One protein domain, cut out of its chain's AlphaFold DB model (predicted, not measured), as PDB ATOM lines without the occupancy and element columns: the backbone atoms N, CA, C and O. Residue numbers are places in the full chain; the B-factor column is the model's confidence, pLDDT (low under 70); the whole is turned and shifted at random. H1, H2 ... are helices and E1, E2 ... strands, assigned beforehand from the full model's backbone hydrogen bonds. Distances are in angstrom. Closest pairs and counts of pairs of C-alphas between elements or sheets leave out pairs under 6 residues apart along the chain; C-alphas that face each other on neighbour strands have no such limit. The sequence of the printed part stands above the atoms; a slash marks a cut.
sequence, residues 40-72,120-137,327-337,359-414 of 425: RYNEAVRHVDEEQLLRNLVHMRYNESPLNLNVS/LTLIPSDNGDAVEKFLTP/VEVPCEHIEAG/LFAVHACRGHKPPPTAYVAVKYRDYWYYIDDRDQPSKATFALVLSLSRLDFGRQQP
ATOM      1  N   ARG A  40      10.305  19.441 -22.504       61.47
ATOM      2  CA  ARG A  40      11.573  20.145 -22.220       61.47
ATOM      3  C   ARG A  40      11.643  20.647 -20.778       61.47
ATOM      4  O   ARG A  40      12.721  20.710 -20.202       61.47
ATOM      5  N   TYR A  41      10.496  21.005 -20.207       64.81
ATOM      6  CA  TYR A  41      10.374  21.415 -18.816       64.81
ATOM      7  C   TYR A  41      10.651  20.256 -17.853       64.81
ATOM      8  O   TYR A  41      11.526  20.379 -17.001       64.81
ATOM      9  N   ASN A  42       9.966  19.120 -18.014       66.50
ATOM     10  CA  ASN A  42      10.168  17.950 -17.155       66.50
ATOM     11  C   ASN A  42      11.612  17.443 -17.224       66.50
ATOM     12  O   ASN A  42      12.179  17.047 -16.208       66.50
ATOM     13  N   GLU A  43      12.220  17.489 -18.409       72.12
ATOM     14  CA  GLU A  43      13.622  17.129 -18.596       72.12
ATOM     15  C   GLU A  43      14.574  18.104 -17.890       72.12
ATOM     16  O   GLU A  43      15.509  17.655 -17.233       72.12
ATOM     17  N   ALA A  44      14.310  19.413 -17.951       70.94
ATOM     18  CA  ALA A  44      15.100  20.414 -17.238       70.94
ATOM     19  C   ALA A  44      14.986  20.262 -15.712       70.94
ATOM     20  O   ALA A  44      16.001  20.308 -15.024       70.94
ATOM     21  N   VAL A  45      13.778  20.030 -15.182       72.62
ATOM     22  CA  VAL A  45      13.565  19.776 -13.744       72.62
ATOM     23  C   VAL A  45      14.293  18.505 -13.310       72.62
ATOM     24  O   VAL A  45      15.010  18.525 -12.315       72.62
ATOM     25  N   ARG A  46      14.176  17.419 -14.089       79.94
ATOM     26  CA  ARG A  46      14.926  16.180 -13.843       79.94
ATOM     27  C   ARG A  46      16.430  16.450 -13.789       79.94
ATOM     28  O   ARG A  46      17.059  16.051 -12.819       79.94
ATOM     29  N   HIS A  47      16.982  17.152 -14.780       83.56
ATOM     30  CA  HIS A  47      18.410  17.477 -14.824       83.56
ATOM     31  C   HIS A  47      18.862  18.285 -13.604       83.56
ATOM     32  O   HIS A  47      19.905  17.991 -13.030       83.56
ATOM     33  N   VAL A  48      18.074  19.281 -13.189       83.62
ATOM     34  CA  VAL A  48      18.381  20.093 -12.006       83.62
ATOM     35  C   VAL A  48      18.398  19.225 -10.753       83.62
ATOM     36  O   VAL A  48      19.368  19.286 -10.004       83.62
ATOM     37  N   ASP A  49      17.381  18.394 -10.538       83.50
ATOM     38  CA  ASP A  49      17.301  17.521  -9.363       83.50
ATOM     39  C   ASP A  49      18.453  16.506  -9.316       83.50
ATOM     40  O   ASP A  49      19.060  16.292  -8.265       83.50
ATOM     41  N   GLU A  50      18.788  15.911 -10.463       91.38
ATOM     42  CA  GLU A  50      19.922  14.998 -10.605       91.38
ATOM     43  C   GLU A  50      21.248  15.721 -10.311       91.38
ATOM     44  O   GLU A  50      22.065  15.241  -9.525       91.38
ATOM     45  N   GLU A  51      21.469  16.917 -10.857       92.19
ATOM     46  CA  GLU A  51      22.668  17.700 -10.550       92.19
ATOM     47  C   GLU A  51      22.730  18.136  -9.082       92.19
ATOM     48  O   GLU A  51      23.815  18.147  -8.501       92.19
ATOM     49  N   GLN A  52      21.601  18.492  -8.459       88.31
ATOM     50  CA  GLN A  52      21.565  18.845  -7.036       88.31
ATOM     51  C   GLN A  52      21.916  17.645  -6.159       88.31
ATOM     52  O   GLN A  52      22.759  17.770  -5.270       88.31
ATOM     53  N   LEU A  53      21.324  16.477  -6.426       91.38
ATOM     54  CA  LEU A  53      21.633  15.262  -5.677       91.38
ATOM     55  C   LEU A  53      23.112  14.896  -5.826       91.38
ATOM     56  O   LEU A  53      23.787  14.686  -4.818       91.38
ATOM     57  N   LEU A  54      23.643  14.882  -7.054       95.81
ATOM     58  CA  LEU A  54      25.056  14.575  -7.279       95.81
ATOM     59  C   LEU A  54      25.971  15.584  -6.575       95.81
ATOM     60  O   LEU A  54      26.927  15.189  -5.910       95.81
ATOM     61  N   ARG A  55      25.670  16.881  -6.671       94.12
ATOM     62  CA  ARG A  55      26.422  17.931  -5.974       94.12
ATOM     63  C   ARG A  55      26.402  17.738  -4.459       94.12
ATOM     64  O   ARG A  55      27.451  17.871  -3.839       94.12
ATOM     65  N   ASN A  56      25.265  17.370  -3.875       91.50
ATOM     66  CA  ASN A  56      25.168  17.071  -2.448       91.50
ATOM     67  C   ASN A  56      26.025  15.865  -2.047       91.50
ATOM     68  O   ASN A  56      26.729  15.941  -1.043       91.50
ATOM     69  N   LEU A  57      26.047  14.795  -2.848       94.50
ATOM     70  CA  LEU A  57      26.933  13.650  -2.604       94.50
ATOM     71  C   LEU A  57      28.415  14.046  -2.680       94.50
ATOM     72  O   LEU A  57      29.205  13.619  -1.838       94.50
ATOM     73  N   VAL A  58      28.790  14.896  -3.644       95.31
ATOM     74  CA  VAL A  58      30.151  15.445  -3.732       95.31
ATOM     75  C   VAL A  58      30.461  16.284  -2.492       95.31
ATOM     76  O   VAL A  58      31.453  16.007  -1.835       95.31
ATOM     77  N   HIS A  59      29.616  17.238  -2.095       92.56
ATOM     78  CA  HIS A  59      29.844  18.037  -0.881       92.56
ATOM     79  C   HIS A  59      30.006  17.168   0.370       92.56
ATOM     80  O   HIS A  59      30.968  17.343   1.119       92.56
ATOM     81  N   MET A  60      29.145  16.167   0.549       90.62
ATOM     82  CA  MET A  60      29.256  15.238   1.673       90.62
ATOM     83  C   MET A  60      30.556  14.435   1.648       90.62
ATOM     84  O   MET A  60      31.126  14.176   2.707       90.62
ATOM     85  N   ARG A  61      31.078  14.094   0.462       92.00
ATOM     86  CA  ARG A  61      32.393  13.451   0.332       92.00
ATOM     87  C   ARG A  61      33.531  14.336   0.853       92.00
ATOM     88  O   ARG A  61      34.515  13.806   1.358       92.00
ATOM     89  N   TYR A  62      33.381  15.657   0.783       91.69
ATOM     90  CA  TYR A  62      34.307  16.640   1.358       91.69
ATOM     91  C   TYR A  62      33.924  17.071   2.790       91.69
ATOM     92  O   TYR A  62      34.473  18.047   3.294       91.69
ATOM     93  N   ASN A  63      33.013  16.351   3.467       88.38
ATOM     94  CA  ASN A  63      32.449  16.713   4.778       88.38
ATOM     95  C   ASN A  63      31.844  18.134   4.818       88.38
ATOM     96  O   ASN A  63      31.844  18.794   5.858       88.38
ATOM     97  N   GLU A  64      31.324  18.613   3.690       87.81
ATOM     98  CA  GLU A  64      30.620  19.889   3.585       87.81
ATOM     99  C   GLU A  64      29.106  19.680   3.743       87.81
ATOM    100  O   GLU A  64      28.568  18.609   3.445       87.81
ATOM    101  N   SER A  65      28.401  20.709   4.220       76.75
ATOM    102  CA  SER A  65      26.946  20.655   4.381       76.75
ATOM    103  C   SER A  65      26.242  20.539   3.022       76.75
ATOM    104  O   SER A  65      26.582  21.288   2.103       76.75
ATOM    105  N   PRO A  66      25.232  19.662   2.881       72.19
ATOM    106  CA  PRO A  66      24.423  19.610   1.668       72.19
ATOM    107  C   PRO A  66      23.578  20.881   1.519       72.19
ATOM    108  O   PRO A  66      23.146  21.475   2.508       72.19
ATOM    109  N   LEU A  67      23.296  21.269   0.276       61.56
ATOM    110  CA  LEU A  67      22.417  22.391  -0.052       61.56
ATOM    111  C   LEU A  67      21.069  21.828  -0.526       61.56
ATOM    112  O   LEU A  67      21.013  21.123  -1.532       61.56
ATOM    113  N   ASN A  68      19.973  22.136   0.172       58.28
ATOM    114  CA  ASN A  68      18.625  21.766  -0.269       58.28
ATOM    115  C   ASN A  68      17.888  23.005  -0.787       58.28
ATOM    116  O   ASN A  68      17.425  23.836  -0.005       58.28
ATOM    117  N   LEU A  69      17.718  23.111  -2.104       48.16
ATOM    118  CA  LEU A  69      16.827  24.093  -2.726       48.16
ATOM    119  C   LEU A  69      15.619  23.352  -3.295       48.16
ATOM    120  O   LEU A  69      15.783  22.533  -4.195       48.16
ATOM    121  N   ASN A  70      14.418  23.634  -2.785       49.78
ATOM    122  CA  ASN A  70      13.186  23.061  -3.309       49.78
ATOM    123  C   ASN A  70      12.532  24.054  -4.282       49.78
ATOM    124  O   ASN A  70      12.290  25.221  -3.955       49.78
ATOM    125  N   VAL A  71      12.266  23.603  -5.506       42.25
ATOM    126  CA  VAL A  71      11.560  24.404  -6.512       42.25
ATOM    127  C   VAL A  71      10.066  24.231  -6.255       42.25
ATOM    128  O   VAL A  71       9.464  23.248  -6.675       42.25
ATOM    129  N   SER A  72       9.461  25.160  -5.514       41.50
ATOM    130  CA  SER A  72       8.094  24.988  -5.004       41.50
ATOM    131  C   SER A  72       7.022  25.133  -6.078       41.50
ATOM    132  O   SER A  72       5.978  24.489  -6.013       41.50
ATOM    133  N   LEU A 120      10.250  31.715 -11.329       39.84
ATOM    134  CA  LEU A 120      10.722  30.621 -10.485       39.84
ATOM    135  C   LEU A 120      10.514  31.032  -9.025       39.84
ATOM    136  O   LEU A 120      11.228  31.903  -8.526       39.84
ATOM    137  N   THR A 121       9.550  30.428  -8.333       41.56
ATOM    138  CA  THR A 121       9.462  30.563  -6.877       41.56
ATOM    139  C   THR A 121      10.315  29.461  -6.258       41.56
ATOM    140  O   THR A 121      10.005  28.274  -6.357       41.56
ATOM    141  N   LEU A 122      11.435  29.862  -5.658       41.31
ATOM    142  CA  LEU A 122      12.287  28.990  -4.858       41.31
ATOM    143  C   LEU A 122      11.874  29.174  -3.401       41.31
ATOM    144  O   LEU A 122      11.988  30.281  -2.874       41.31
ATOM    145  N   ILE A 123      11.399  28.112  -2.753       49.22
ATOM    146  CA  ILE A 123      11.248  28.115  -1.299       49.22
ATOM    147  C   ILE A 123      12.496  27.420  -0.759       49.22
ATOM    148  O   ILE A 123      12.669  26.225  -1.014       49.22
ATOM    149  N   PRO A 124      13.399  28.135  -0.063       45.72
ATOM    150  CA  PRO A 124      14.497  27.471   0.622       45.72
ATOM    151  C   PRO A 124      13.898  26.433   1.573       45.72
ATOM    152  O   PRO A 124      12.980  26.725   2.337       45.72
ATOM    153  N   SER A 125      14.371  25.197   1.465       50.81
ATOM    154  CA  SER A 125      13.755  24.011   2.078       50.81
ATOM    155  C   SER A 125      13.975  23.912   3.594       50.81
ATOM    156  O   SER A 125      13.777  22.841   4.165       50.81
ATOM    157  N   ASP A 126      14.369  25.003   4.252       52.75
ATOM    158  CA  ASP A 126      14.843  25.062   5.642       52.75
ATOM    159  C   ASP A 126      13.701  25.001   6.679       52.75
ATOM    160  O   ASP A 126      13.751  25.628   7.737       52.75
ATOM    161  N   ASN A 127      12.649  24.232   6.395       58.34
ATOM    162  CA  ASN A 127      11.590  23.949   7.359       58.34
ATOM    163  C   ASN A 127      12.042  22.811   8.290       58.34
ATOM    164  O   ASN A 127      12.532  21.782   7.817       58.34
ATOM    165  N   GLY A 128      11.829  22.957   9.603       61.50
ATOM    166  CA  GLY A 128      12.215  21.957  10.615       61.50
ATOM    167  C   GLY A 128      11.734  20.535  10.296       61.50
ATOM    168  O   GLY A 128      12.517  19.594  10.394       61.50
ATOM    169  N   ASP A 129      10.506  20.392   9.787       66.06
ATOM    170  CA  ASP A 129       9.914  19.100   9.410       66.06
ATOM    171  C   ASP A 129      10.697  18.356   8.315       66.06
ATOM    172  O   ASP A 129      10.719  17.125   8.285       66.06
ATOM    173  N   ALA A 130      11.313  19.078   7.371       65.38
ATOM    174  CA  ALA A 130      12.089  18.460   6.295       65.38
ATOM    175  C   ALA A 130      13.423  17.925   6.828       65.38
ATOM    176  O   ALA A 130      13.836  16.820   6.472       65.38
ATOM    177  N   VAL A 131      14.064  18.681   7.721       70.12
ATOM    178  CA  VAL A 131      15.300  18.268   8.396       70.12
ATOM    179  C   VAL A 131      15.036  17.071   9.308       70.12
ATOM    180  O   VAL A 131      15.778  16.092   9.256       70.12
ATOM    181  N   GLU A 132      13.956  17.104  10.090       73.44
ATOM    182  CA  GLU A 132      13.562  15.994  10.959       73.44
ATOM    183  C   GLU A 132      13.344  14.708  10.155       73.44
ATOM    184  O   GLU A 132      13.921  13.670  10.480       73.44
ATOM    185  N   LYS A 133      12.597  14.775   9.047       76.31
ATOM    186  CA  LYS A 133      12.385  13.618   8.164       76.31
ATOM    187  C   LYS A 133      13.676  13.111   7.532       76.31
ATOM    188  O   LYS A 133      13.883  11.907   7.480       76.31
ATOM    189  N   PHE A 134      14.559  14.007   7.094       79.38
ATOM    190  CA  PHE A 134      15.848  13.634   6.508       79.38
ATOM    191  C   PHE A 134      16.742  12.860   7.488       79.38
ATOM    192  O   PHE A 134      17.489  11.967   7.081       79.38
ATOM    193  N   LEU A 135      16.653  13.192   8.777       82.44
ATOM    194  CA  LEU A 135      17.421  12.562   9.851       82.44
ATOM    195  C   LEU A 135      16.722  11.341  10.463       82.44
ATOM    196  O   LEU A 135      17.388  10.530  11.109       82.44
ATOM    197  N   THR A 136      15.418  11.179  10.245       85.12
ATOM    198  CA  THR A 136      14.635  10.067  10.791       85.12
ATOM    199  C   THR A 136      14.841   8.800   9.953       85.12
ATOM    200  O   THR A 136      14.757   8.859   8.725       85.12
ATOM    201  N   PRO A 137      15.120   7.638  10.574       89.69
ATOM    202  CA  PRO A 137      15.187   6.368   9.859       89.69
ATOM    203  C   PRO A 137      13.888   6.033   9.126       89.69
ATOM    204  O   PRO A 137      12.798   6.330   9.618       89.69
ATOM    205  N   VAL A 327      32.059   8.345  -4.332       96.00
ATOM    206  CA  VAL A 327      32.605   9.490  -5.058       96.00
ATOM    207  C   VAL A 327      34.128   9.431  -5.070       96.00
ATOM    208  O   VAL A 327      34.790   9.492  -4.027       96.00
ATOM    209  N   GLU A 328      34.676   9.320  -6.279       95.44
ATOM    210  CA  GLU A 328      36.108   9.375  -6.542       95.44
ATOM    211  C   GLU A 328      36.699  10.709  -6.085       95.44
ATOM    212  O   GLU A 328      36.130  11.773  -6.319       95.44
ATOM    213  N   VAL A 329      37.858  10.646  -5.435       93.62
ATOM    214  CA  VAL A 329      38.578  11.828  -4.962       93.62
ATOM    215  C   VAL A 329      39.888  11.927  -5.742       93.62
ATOM    216  O   VAL A 329      40.687  10.990  -5.676       93.62
ATOM    217  N   PRO A 330      40.136  13.033  -6.464       94.62
ATOM    218  CA  PRO A 330      41.410  13.255  -7.140       94.62
ATOM    219  C   PRO A 330      42.601  13.170  -6.176       94.62
ATOM    220  O   PRO A 330      42.521  13.665  -5.050       94.62
ATOM    221  N   CYS A 331      43.726  12.607  -6.629       91.00
ATOM    222  CA  CYS A 331      44.945  12.487  -5.814       91.00
ATOM    223  C   CYS A 331      45.412  13.841  -5.259       91.00
ATOM    224  O   CYS A 331      45.711  13.935  -4.073       91.00
ATOM    225  N   GLU A 332      45.343  14.902  -6.069       93.25
ATOM    226  CA  GLU A 332      45.674  16.279  -5.674       93.25
ATOM    227  C   GLU A 332      44.873  16.741  -4.438       93.25
ATOM    228  O   GLU A 332      45.391  17.448  -3.576       93.25
ATOM    229  N   HIS A 333      43.607  16.327  -4.313       94.00
ATOM    230  CA  HIS A 333      42.754  16.695  -3.179       94.00
ATOM    231  C   HIS A 333      43.065  15.876  -1.921       94.00
ATOM    232  O   HIS A 333      42.923  16.391  -0.809       94.00
ATOM    233  N   ILE A 334      43.501  14.626  -2.091       90.44
ATOM    234  CA  ILE A 334      43.965  13.773  -0.990       90.44
ATOM    235  C   ILE A 334      45.291  14.322  -0.446       90.44
ATOM    236  O   ILE A 334      45.425  14.516   0.760       90.44
ATOM    237  N   GLU A 335      46.239  14.647  -1.330       90.75
ATOM    238  CA  GLU A 335      47.545  15.227  -0.981       90.75
ATOM    239  C   GLU A 335      47.409  16.593  -0.292       90.75
ATOM    240  O   GLU A 335      48.125  16.878   0.668       90.75
ATOM    241  N   ALA A 336      46.443  17.413  -0.718       92.12
ATOM    242  CA  ALA A 336      46.116  18.687  -0.077       92.12
ATOM    243  C   ALA A 336      45.368  18.542   1.267       92.12
ATOM    244  O   ALA A 336      45.087  19.546   1.924       92.12
ATOM    245  N   GLY A 337      45.011  17.320   1.679       88.56
ATOM    246  CA  GLY A 337      44.303  17.052   2.932       88.56
ATOM    247  C   GLY A 337      42.833  17.484   2.941       88.56
ATOM    248  O   GLY A 337      42.253  17.609   4.019       88.56
ATOM    249  N   LEU A 359      27.320  -1.102  -6.608       94.69
ATOM    250  CA  LEU A 359      26.095  -0.392  -6.234       94.69
ATOM    251  C   LEU A 359      26.080   1.039  -6.773       94.69
ATOM    252  O   LEU A 359      25.083   1.448  -7.366       94.69
ATOM    253  N   PHE A 360      27.149   1.801  -6.531       97.19
ATOM    254  CA  PHE A 360      27.225   3.209  -6.908       97.19
ATOM    255  C   PHE A 360      28.673   3.699  -7.026       97.19
ATOM    256  O   PHE A 360      29.477   3.513  -6.105       97.19
ATOM    257  N   ALA A 361      28.976   4.369  -8.135       97.56
ATOM    258  CA  ALA A 361      30.258   4.989  -8.425       97.56
ATOM    259  C   ALA A 361      30.062   6.353  -9.104       97.56
ATOM    260  O   ALA A 361      29.241   6.520 -10.006       97.56
ATOM    261  N   VAL A 362      30.857   7.332  -8.673       97.81
ATOM    262  CA  VAL A 362      30.984   8.638  -9.328       97.81
ATOM    263  C   VAL A 362      32.448   8.838  -9.669       97.81
ATOM    264  O   VAL A 362      33.315   8.733  -8.802       97.81
ATOM    265  N   HIS A 363      32.709   9.152 -10.929       97.38
ATOM    266  CA  HIS A 363      34.043   9.379 -11.462       97.38
ATOM    267  C   HIS A 363      34.408  10.856 -11.414       97.38
ATOM    268  O   HIS A 363      33.534  11.721 -11.489       97.38
ATOM    269  N   ALA A 364      35.706  11.141 -11.343       96.81
ATOM    270  CA  ALA A 364      36.231  12.498 -11.398       96.81
ATOM    271  C   ALA A 364      37.151  12.670 -12.613       96.81
ATOM    272  O   ALA A 364      38.013  11.837 -12.883       96.81
ATOM    273  N   CYS A 365      37.004  13.769 -13.350       95.94
ATOM    274  CA  CYS A 365      37.949  14.130 -14.406       95.94
ATOM    275  C   CYS A 365      38.206  15.635 -14.448       95.94
ATOM    276  O   CYS A 365      37.316  16.449 -14.191       95.94
ATOM    277  N   ARG A 366      39.424  16.015 -14.826       95.06
ATOM    278  CA  ARG A 366      39.804  17.415 -15.014       95.06
ATOM    279  C   ARG A 366      39.548  17.838 -16.458       95.06
ATOM    280  O   ARG A 366      39.916  17.126 -17.389       95.06
ATOM    281  N   GLY A 367      38.947  19.007 -16.660       90.75
ATOM    282  CA  GLY A 367      38.704  19.532 -18.003       90.75
ATOM    283  C   GLY A 367      37.748  20.720 -18.042       90.75
ATOM    284  O   GLY A 367      37.076  21.048 -17.065       90.75
ATOM    285  N   HIS A 368      37.668  21.379 -19.200       90.69
ATOM    286  CA  HIS A 368      36.750  22.508 -19.396       90.69
ATOM    287  C   HIS A 368      35.283  22.083 -19.531       90.69
ATOM    288  O   HIS A 368      34.396  22.867 -19.200       90.69
ATOM    289  N   LYS A 369      35.023  20.857 -19.994       93.56
ATOM    290  CA  LYS A 369      33.685  20.282 -20.173       93.56
ATOM    291  C   LYS A 369      33.612  18.909 -19.501       93.56
ATOM    292  O   LYS A 369      34.659  18.259 -19.412       93.56
ATOM    293  N   PRO A 370      32.420  18.468 -19.059       94.44
ATOM    294  CA  PRO A 370      32.241  17.102 -18.590       94.44
ATOM    295  C   PRO A 370      32.466  16.100 -19.738       94.44
ATOM    296  O   PRO A 370      32.360  16.479 -20.913       94.44
ATOM    297  N   PRO A 371      32.765  14.827 -19.431       94.44
ATOM    298  CA  PRO A 371      32.898  13.786 -20.441       94.44
ATOM    299  C   PRO A 371      31.603  13.615 -21.240       94.44
ATOM    300  O   PRO A 371      30.518  13.709 -20.668       94.44
ATOM    301  N   PRO A 372      31.684  13.299 -22.544       93.88
ATOM    302  CA  PRO A 372      30.494  13.069 -23.363       93.88
ATOM    303  C   PRO A 372      29.704  11.824 -22.934       93.88
ATOM    304  O   PRO A 372      28.555  11.676 -23.327       93.88
ATOM    305  N   THR A 373      30.310  10.933 -22.143       95.12
ATOM    306  CA  THR A 373      29.668   9.736 -21.580       95.12
ATOM    307  C   THR A 373      28.998   9.991 -20.232       95.12
ATOM    308  O   THR A 373      28.543   9.042 -19.606       95.12
ATOM    309  N   ALA A 374      28.954  11.232 -19.742       95.94
ATOM    310  CA  ALA A 374      28.316  11.542 -18.470       95.94
ATOM    311  C   ALA A 374      26.784  11.510 -18.594       95.94
ATOM    312  O   ALA A 374      26.210  12.252 -19.388       95.94
ATOM    313  N   TYR A 375      26.131  10.700 -17.759       96.06
ATOM    314  CA  TYR A 375      24.681  10.746 -17.555       96.06
ATOM    315  C   TYR A 375      24.271  12.045 -16.850       96.06
ATOM    316  O   TYR A 375      23.373  12.758 -17.287       96.06
ATOM    317  N   VAL A 376      24.984  12.371 -15.772       96.69
ATOM    318  CA  VAL A 376      24.873  13.617 -15.010       96.69
ATOM    319  C   VAL A 376      26.274  14.028 -14.580       96.69
ATOM    320  O   VAL A 376      27.101  13.165 -14.272       96.69
ATOM    321  N   ALA A 377      26.559  15.331 -14.570       97.44
ATOM    322  CA  ALA A 377      27.857  15.852 -14.165       97.44
ATOM    323  C   ALA A 377      27.740  17.178 -13.417       97.44
ATOM    324  O   ALA A 377      26.922  18.029 -13.756       97.44
ATOM    325  N   VAL A 378      28.617  17.388 -12.438       96.69
ATOM    326  CA  VAL A 378      28.721  18.639 -11.683       96.69
ATOM    327  C   VAL A 378      30.175  19.074 -11.584       96.69
ATOM    328  O   VAL A 378      31.075  18.251 -11.410       96.69
ATOM    329  N   LYS A 379      30.419  20.382 -11.699       95.88
ATOM    330  CA  LYS A 379      31.756  20.951 -11.530       95.88
ATOM    331  C   LYS A 379      31.974  21.349 -10.077       95.88
ATOM    332  O   LYS A 379      31.165  22.083  -9.515       95.88
ATOM    333  N   TYR A 380      33.091  20.922  -9.501       95.19
ATOM    334  CA  TYR A 380      33.477  21.265  -8.139       95.19
ATOM    335  C   TYR A 380      35.005  21.208  -7.980       95.19
ATOM    336  O   TYR A 380      35.637  20.255  -8.430       95.19
ATOM    337  N   ARG A 381      35.608  22.243  -7.373       91.75
ATOM    338  CA  ARG A 381      37.071  22.374  -7.167       91.75
ATOM    339  C   ARG A 381      37.905  21.996  -8.407       91.75
ATOM    340  O   ARG A 381      38.772  21.148  -8.329       91.75
ATOM    341  N   ASP A 382      37.590  22.584  -9.563       92.19
ATOM    342  CA  ASP A 382      38.260  22.341 -10.861       92.19
ATOM    343  C   ASP A 382      38.165  20.925 -11.461       92.19
ATOM    344  O   ASP A 382      38.724  20.671 -12.533       92.19
ATOM    345  N   TYR A 383      37.362  20.043 -10.862       96.75
ATOM    346  CA  TYR A 383      37.029  18.724 -11.396       96.75
ATOM    347  C   TYR A 383      35.554  18.635 -11.793       96.75
ATOM    348  O   TYR A 383      34.683  19.285 -11.211       96.75
ATOM    349  N   TRP A 384      35.274  17.810 -12.799       97.75
ATOM    350  CA  TRP A 384      33.935  17.325 -13.108       97.75
ATOM    351  C   TRP A 384      33.731  15.982 -12.426       97.75
ATOM    352  O   TRP A 384      34.479  15.043 -12.691       97.75
ATOM    353  N   TYR A 385      32.708  15.905 -11.584       98.06
ATOM    354  CA  TYR A 385      32.220  14.667 -10.992       98.06
ATOM    355  C   TYR A 385      31.028  14.196 -11.803       98.06
ATOM    356  O   TYR A 385      30.150  15.010 -12.093       98.06
ATOM    357  N   TYR A 386      30.994  12.928 -12.194       98.12
ATOM    358  CA  TYR A 386      29.953  12.416 -13.077       98.12
ATOM    359  C   TYR A 386      29.644  10.939 -12.844       98.12
ATOM    360  O   TYR A 386      30.500  10.166 -12.415       98.12
ATOM    361  N   ILE A 387      28.413  10.552 -13.171       98.19
ATOM    362  CA  ILE A 387      28.016   9.146 -13.319       98.19
ATOM    363  C   ILE A 387      28.141   8.803 -14.805       98.19
ATOM    364  O   ILE A 387      27.636   9.548 -15.649       98.19
ATOM    365  N   ASP A 388      28.825   7.709 -15.142       97.44
ATOM    366  CA  ASP A 388      28.935   7.258 -16.533       97.44
ATOM    367  C   ASP A 388      27.588   6.695 -17.014       97.44
ATOM    368  O   ASP A 388      26.944   5.907 -16.326       97.44
ATOM    369  N   ASP A 389      27.148   7.072 -18.212       96.62
ATOM    370  CA  ASP A 389      25.860   6.645 -18.765       96.62
ATOM    371  C   ASP A 389      25.797   5.140 -19.082       96.62
ATOM    372  O   ASP A 389      24.720   4.555 -19.228       96.62
ATOM    373  N   ARG A 390      26.942   4.458 -19.124       96.62
ATOM    374  CA  ARG A 390      27.006   2.996 -19.268       96.62
ATOM    375  C   ARG A 390      26.870   2.273 -17.926       96.62
ATOM    376  O   ARG A 390      26.611   1.070 -17.924       96.62
ATOM    377  N   ASP A 391      27.006   2.978 -16.805       97.00
ATOM    378  CA  ASP A 391      26.909   2.411 -15.462       97.00
ATOM    379  C   ASP A 391      25.440   2.260 -15.029       97.00
ATOM    380  O   ASP A 391      24.829   3.136 -14.412       97.00
ATOM    381  N   GLN A 392      24.848   1.121 -15.398       94.88
ATOM    382  CA  GLN A 392      23.461   0.797 -15.058       94.88
ATOM    383  C   GLN A 392      23.226   0.671 -13.542       94.88
ATOM    384  O   GLN A 392      22.253   1.266 -13.071       94.88
ATOM    385  N   PRO A 393      24.075  -0.035 -12.758       94.81
ATOM    386  CA  PRO A 393      23.935  -0.078 -11.302       94.81
ATOM    387  C   PRO A 393      23.890   1.312 -10.660       94.81
ATOM    388  O   PRO A 393      22.961   1.595  -9.899       94.81
ATOM    389  N   SER A 394      24.820   2.206 -11.020       96.88
ATOM    390  CA  SER A 394      24.850   3.559 -10.455       96.88
ATOM    391  C   SER A 394      23.616   4.368 -10.835       96.88
ATOM    392  O   SER A 394      23.031   5.005  -9.959       96.88
ATOM    393  N   LYS A 395      23.155   4.304 -12.093       95.25
ATOM    394  CA  LYS A 395      21.919   4.988 -12.523       95.25
ATOM    395  C   LYS A 395      20.678   4.474 -11.799       95.25
ATOM    396  O   LYS A 395      19.852   5.275 -11.367       95.25
ATOM    397  N   ALA A 396      20.558   3.158 -11.640       93.38
ATOM    398  CA  ALA A 396      19.437   2.537 -10.943       93.38
ATOM    399  C   ALA A 396      19.405   2.951  -9.461       93.38
ATOM    400  O   ALA A 396      18.368   3.394  -8.964       93.38
ATOM    401  N   THR A 397      20.552   2.887  -8.780       94.81
ATOM    402  CA  THR A 397      20.708   3.345  -7.391       94.81
ATOM    403  C   THR A 397      20.388   4.830  -7.245       94.81
ATOM    404  O   THR A 397      19.647   5.223  -6.343       94.81
ATOM    405  N   PHE A 398      20.902   5.661  -8.151       94.75
ATOM    406  CA  PHE A 398      20.689   7.103  -8.141       94.75
ATOM    407  C   PHE A 398      19.208   7.470  -8.317       94.75
ATOM    408  O   PHE A 398      18.667   8.264  -7.547       94.75
ATOM    409  N   ALA A 399      18.527   6.828  -9.270       90.62
ATOM    410  CA  ALA A 399      17.099   7.014  -9.505       90.62
ATOM    411  C   ALA A 399      16.241   6.550  -8.315       90.62
ATOM    412  O   ALA A 399      15.251   7.208  -7.980       90.62
ATOM    413  N   LEU A 400      16.620   5.448  -7.656       90.38
ATOM    414  CA  LEU A 400      15.930   4.956  -6.464       90.38
ATOM    415  C   LEU A 400      16.016   5.970  -5.315       90.38
ATOM    416  O   LEU A 400      14.990   6.321  -4.729       90.38
ATOM    417  N   VAL A 401      17.217   6.473  -5.016       90.12
ATOM    418  CA  VAL A 401      17.416   7.466  -3.948       90.12
ATOM    419  C   VAL A 401      16.703   8.777  -4.263       90.12
ATOM    420  O   VAL A 401      16.071   9.347  -3.376       90.12
ATOM    421  N   LEU A 402      16.725   9.221  -5.523       86.88
ATOM    422  CA  LEU A 402      15.992  10.412  -5.950       86.88
ATOM    423  C   LEU A 402      14.468  10.241  -5.819       86.88
ATOM    424  O   LEU A 402      13.757  11.177  -5.459       86.88
ATOM    425  N   SER A 403      13.948   9.046  -6.099       82.56
ATOM    426  CA  SER A 403      12.516   8.753  -5.969       82.56
ATOM    427  C   SER A 403      12.070   8.720  -4.507       82.56
ATOM    428  O   SER A 403      11.003   9.239  -4.177       82.56
ATOM    429  N   LEU A 404      12.889   8.144  -3.623       78.62
ATOM    430  CA  LEU A 404      12.591   8.060  -2.193       78.62
ATOM    431  C   LEU A 404      12.752   9.397  -1.472       78.62
ATOM    432  O   LEU A 404      11.892   9.742  -0.666       78.62
ATOM    433  N   SER A 405      13.762  10.199  -1.820       73.38
ATOM    434  CA  SER A 405      13.894  11.548  -1.258       73.38
ATOM    435  C   SER A 405      12.654  12.391  -1.575       73.38
ATOM    436  O   SER A 405      12.095  13.036  -0.690       73.38
ATOM    437  N   ARG A 406      12.122  12.303  -2.800       69.81
ATOM    438  CA  ARG A 406      10.855  12.954  -3.171       69.81
ATOM    439  C   ARG A 406       9.650  12.431  -2.389       69.81
ATOM    440  O   ARG A 406       8.753  13.215  -2.110       69.81
ATOM    441  N   LEU A 407       9.601  11.146  -2.038       65.12
ATOM    442  CA  LEU A 407       8.528  10.564  -1.216       65.12
ATOM    443  C   LEU A 407       8.550  11.108   0.219       65.12
ATOM    444  O   LEU A 407       7.499  11.486   0.745       65.12
ATOM    445  N   ASP A 408       9.735  11.214   0.817       54.78
ATOM    446  CA  ASP A 408       9.916  11.738   2.174       54.78
ATOM    447  C   ASP A 408       9.604  13.244   2.254       54.78
ATOM    448  O   ASP A 408       8.943  13.709   3.192       54.78
ATOM    449  N   PHE A 409       9.998  14.011   1.230       50.69
ATOM    450  CA  PHE A 409       9.733  15.453   1.140       50.69
ATOM    451  C   PHE A 409       8.343  15.795   0.558       50.69
ATOM    452  O   PHE A 409       7.826  16.887   0.791       50.69
ATOM    453  N   GLY A 410       7.700  14.862  -0.150       41.84
ATOM    454  CA  GLY A 410       6.495  15.077  -0.963       41.84
ATOM    455  C   GLY A 410       5.152  14.983  -0.236       41.84
ATOM    456  O   GLY A 410       4.112  15.139  -0.865       41.84
ATOM    457  N   ARG A 411       5.127  14.772   1.088       37.97
ATOM    458  CA  ARG A 411       3.885  14.887   1.888       37.97
ATOM    459  C   ARG A 411       3.470  16.334   2.190       37.97
ATOM    460  O   ARG A 411       2.595  16.546   3.026       37.97
ATOM    461  N   GLN A 412       4.064  17.336   1.542       41.91
ATOM    462  CA  GLN A 412       3.422  18.646   1.483       41.91
ATOM    463  C   GLN A 412       2.196  18.516   0.583       41.91
ATOM    464  O   GLN A 412       2.317  18.106  -0.570       41.91
ATOM    465  N   GLN A 413       1.009  18.833   1.116       35.09
ATOM    466  CA  GLN A 413      -0.160  19.055   0.268       35.09
ATOM    467  C   GLN A 413       0.287  19.971  -0.874       35.09
ATOM    468  O   GLN A 413       0.860  21.024  -0.575       35.09
ATOM    469  N   PRO A 414       0.067  19.608  -2.151       38.91
ATOM    470  CA  PRO A 414       0.222  20.590  -3.202       38.91
ATOM    471  C   PRO A 414      -0.704  21.733  -2.806       38.91
ATOM    472  O   PRO A 414      -1.918  21.537  -2.711       38.91
TER     473      PRO A 414
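AT A GLANCE: This is residues 40 to 72, 120 to 137, 327 to 337 and 359 to 414 of the 425 residues of an uncharacterized protein of Singulisphaera sp. GP187 (UniProt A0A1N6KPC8). A small antiparallel sheet of three strands, in the order E3, E5, E4, has the long helix H1 packed slantwise over one face. A second long helix, H4, runs from the sheet past H1, crossing its direction nearly at right angles, to the short helix H2 at its far end; of the two-stranded pair E1 and E2, E1 lies near H1 while E2 is apart from it, and the little helix H3 is off at the other end of the domain. The 118 printed residues hold four named helices and five named strands, in the order H1, E1, E2, H2, H3, E3, E4, E5, H4, of mixed class, helices and strands. The whole is compact, with a radius of gyration of the C-alphas of 15.3 A and spans of 44 by 35 by 30 A.

HOW THE PARTS SIT: In the larger sheet, the inner strand E5, residues 383 to 388, is antiparallel to both edge strands. It forms a hairpin with E4, residues 374 to 380, where N 378 and O 385 are 2.9 A apart. Beside E3, residues 363 to 366, N 363 and O 386 are 2.8 A apart. H1, residues 40 to 61, is on one face, making two layers, a helix over a sheet. Its height over the sheet is 7.4 A. It lies over E4, slantwise at 53 degrees on the local plane; their closest C-alphas, of Arg 55 and Val 378, are 6.2 A apart. H4, residues 392 to 409, only grazes the sheet with residues 394 to 398. With residue 402 alone it only just touches H1, about perpendicular at 83 degrees, with 3 pairs of C-alphas within 8 A; the closest, of Leu 53 and Leu 402, are 7.4 A apart. With residues 408 to 409 alone H4 touches H2, residues 128 to 135; they run opposite ways at a shallow tilt of 34 degrees, only just short of steep, and the closest C-alphas, of Ala 130 and Phe 409, are 6.4 A apart. E1, residues 69 to 72, and E2, residues 120 to 124, are antiparallel, with N 72 and O 121 3.3 A apart. E1 and H1 are near each other, with 6 pairs of C-alphas within 10 A. H3, residues 331 to 335, touches no helix and is not on the larger sheet. In H1, H2, H3 and H4 every O i to N i+4 pair is within hydrogen-bond range.

IN THESE COORDINATES: E4 is 15.1 A long and E5 14.9 A. H1 is 31.4 A long, from C-alpha 40 at (11.573, 20.145, -22.220); H4 is 25.8 A, ending at C-alpha 409 at (9.733, 15.453, 1.140).

THE WHOLE: The C-alphas of Glu 335 and Gln 413, the two farthest apart, are 47.9 A apart. Three cuts leave out residues 73 to 119, 138 to 326 and 338 to 358, with C-alpha gaps of 8.3, 23.1 and 26.8 A. Of the links printed whole, none is long. The model's pLDDT is under 70 in residues 40 to 42, 67 to 72, 120 to 130 and 406 to 414.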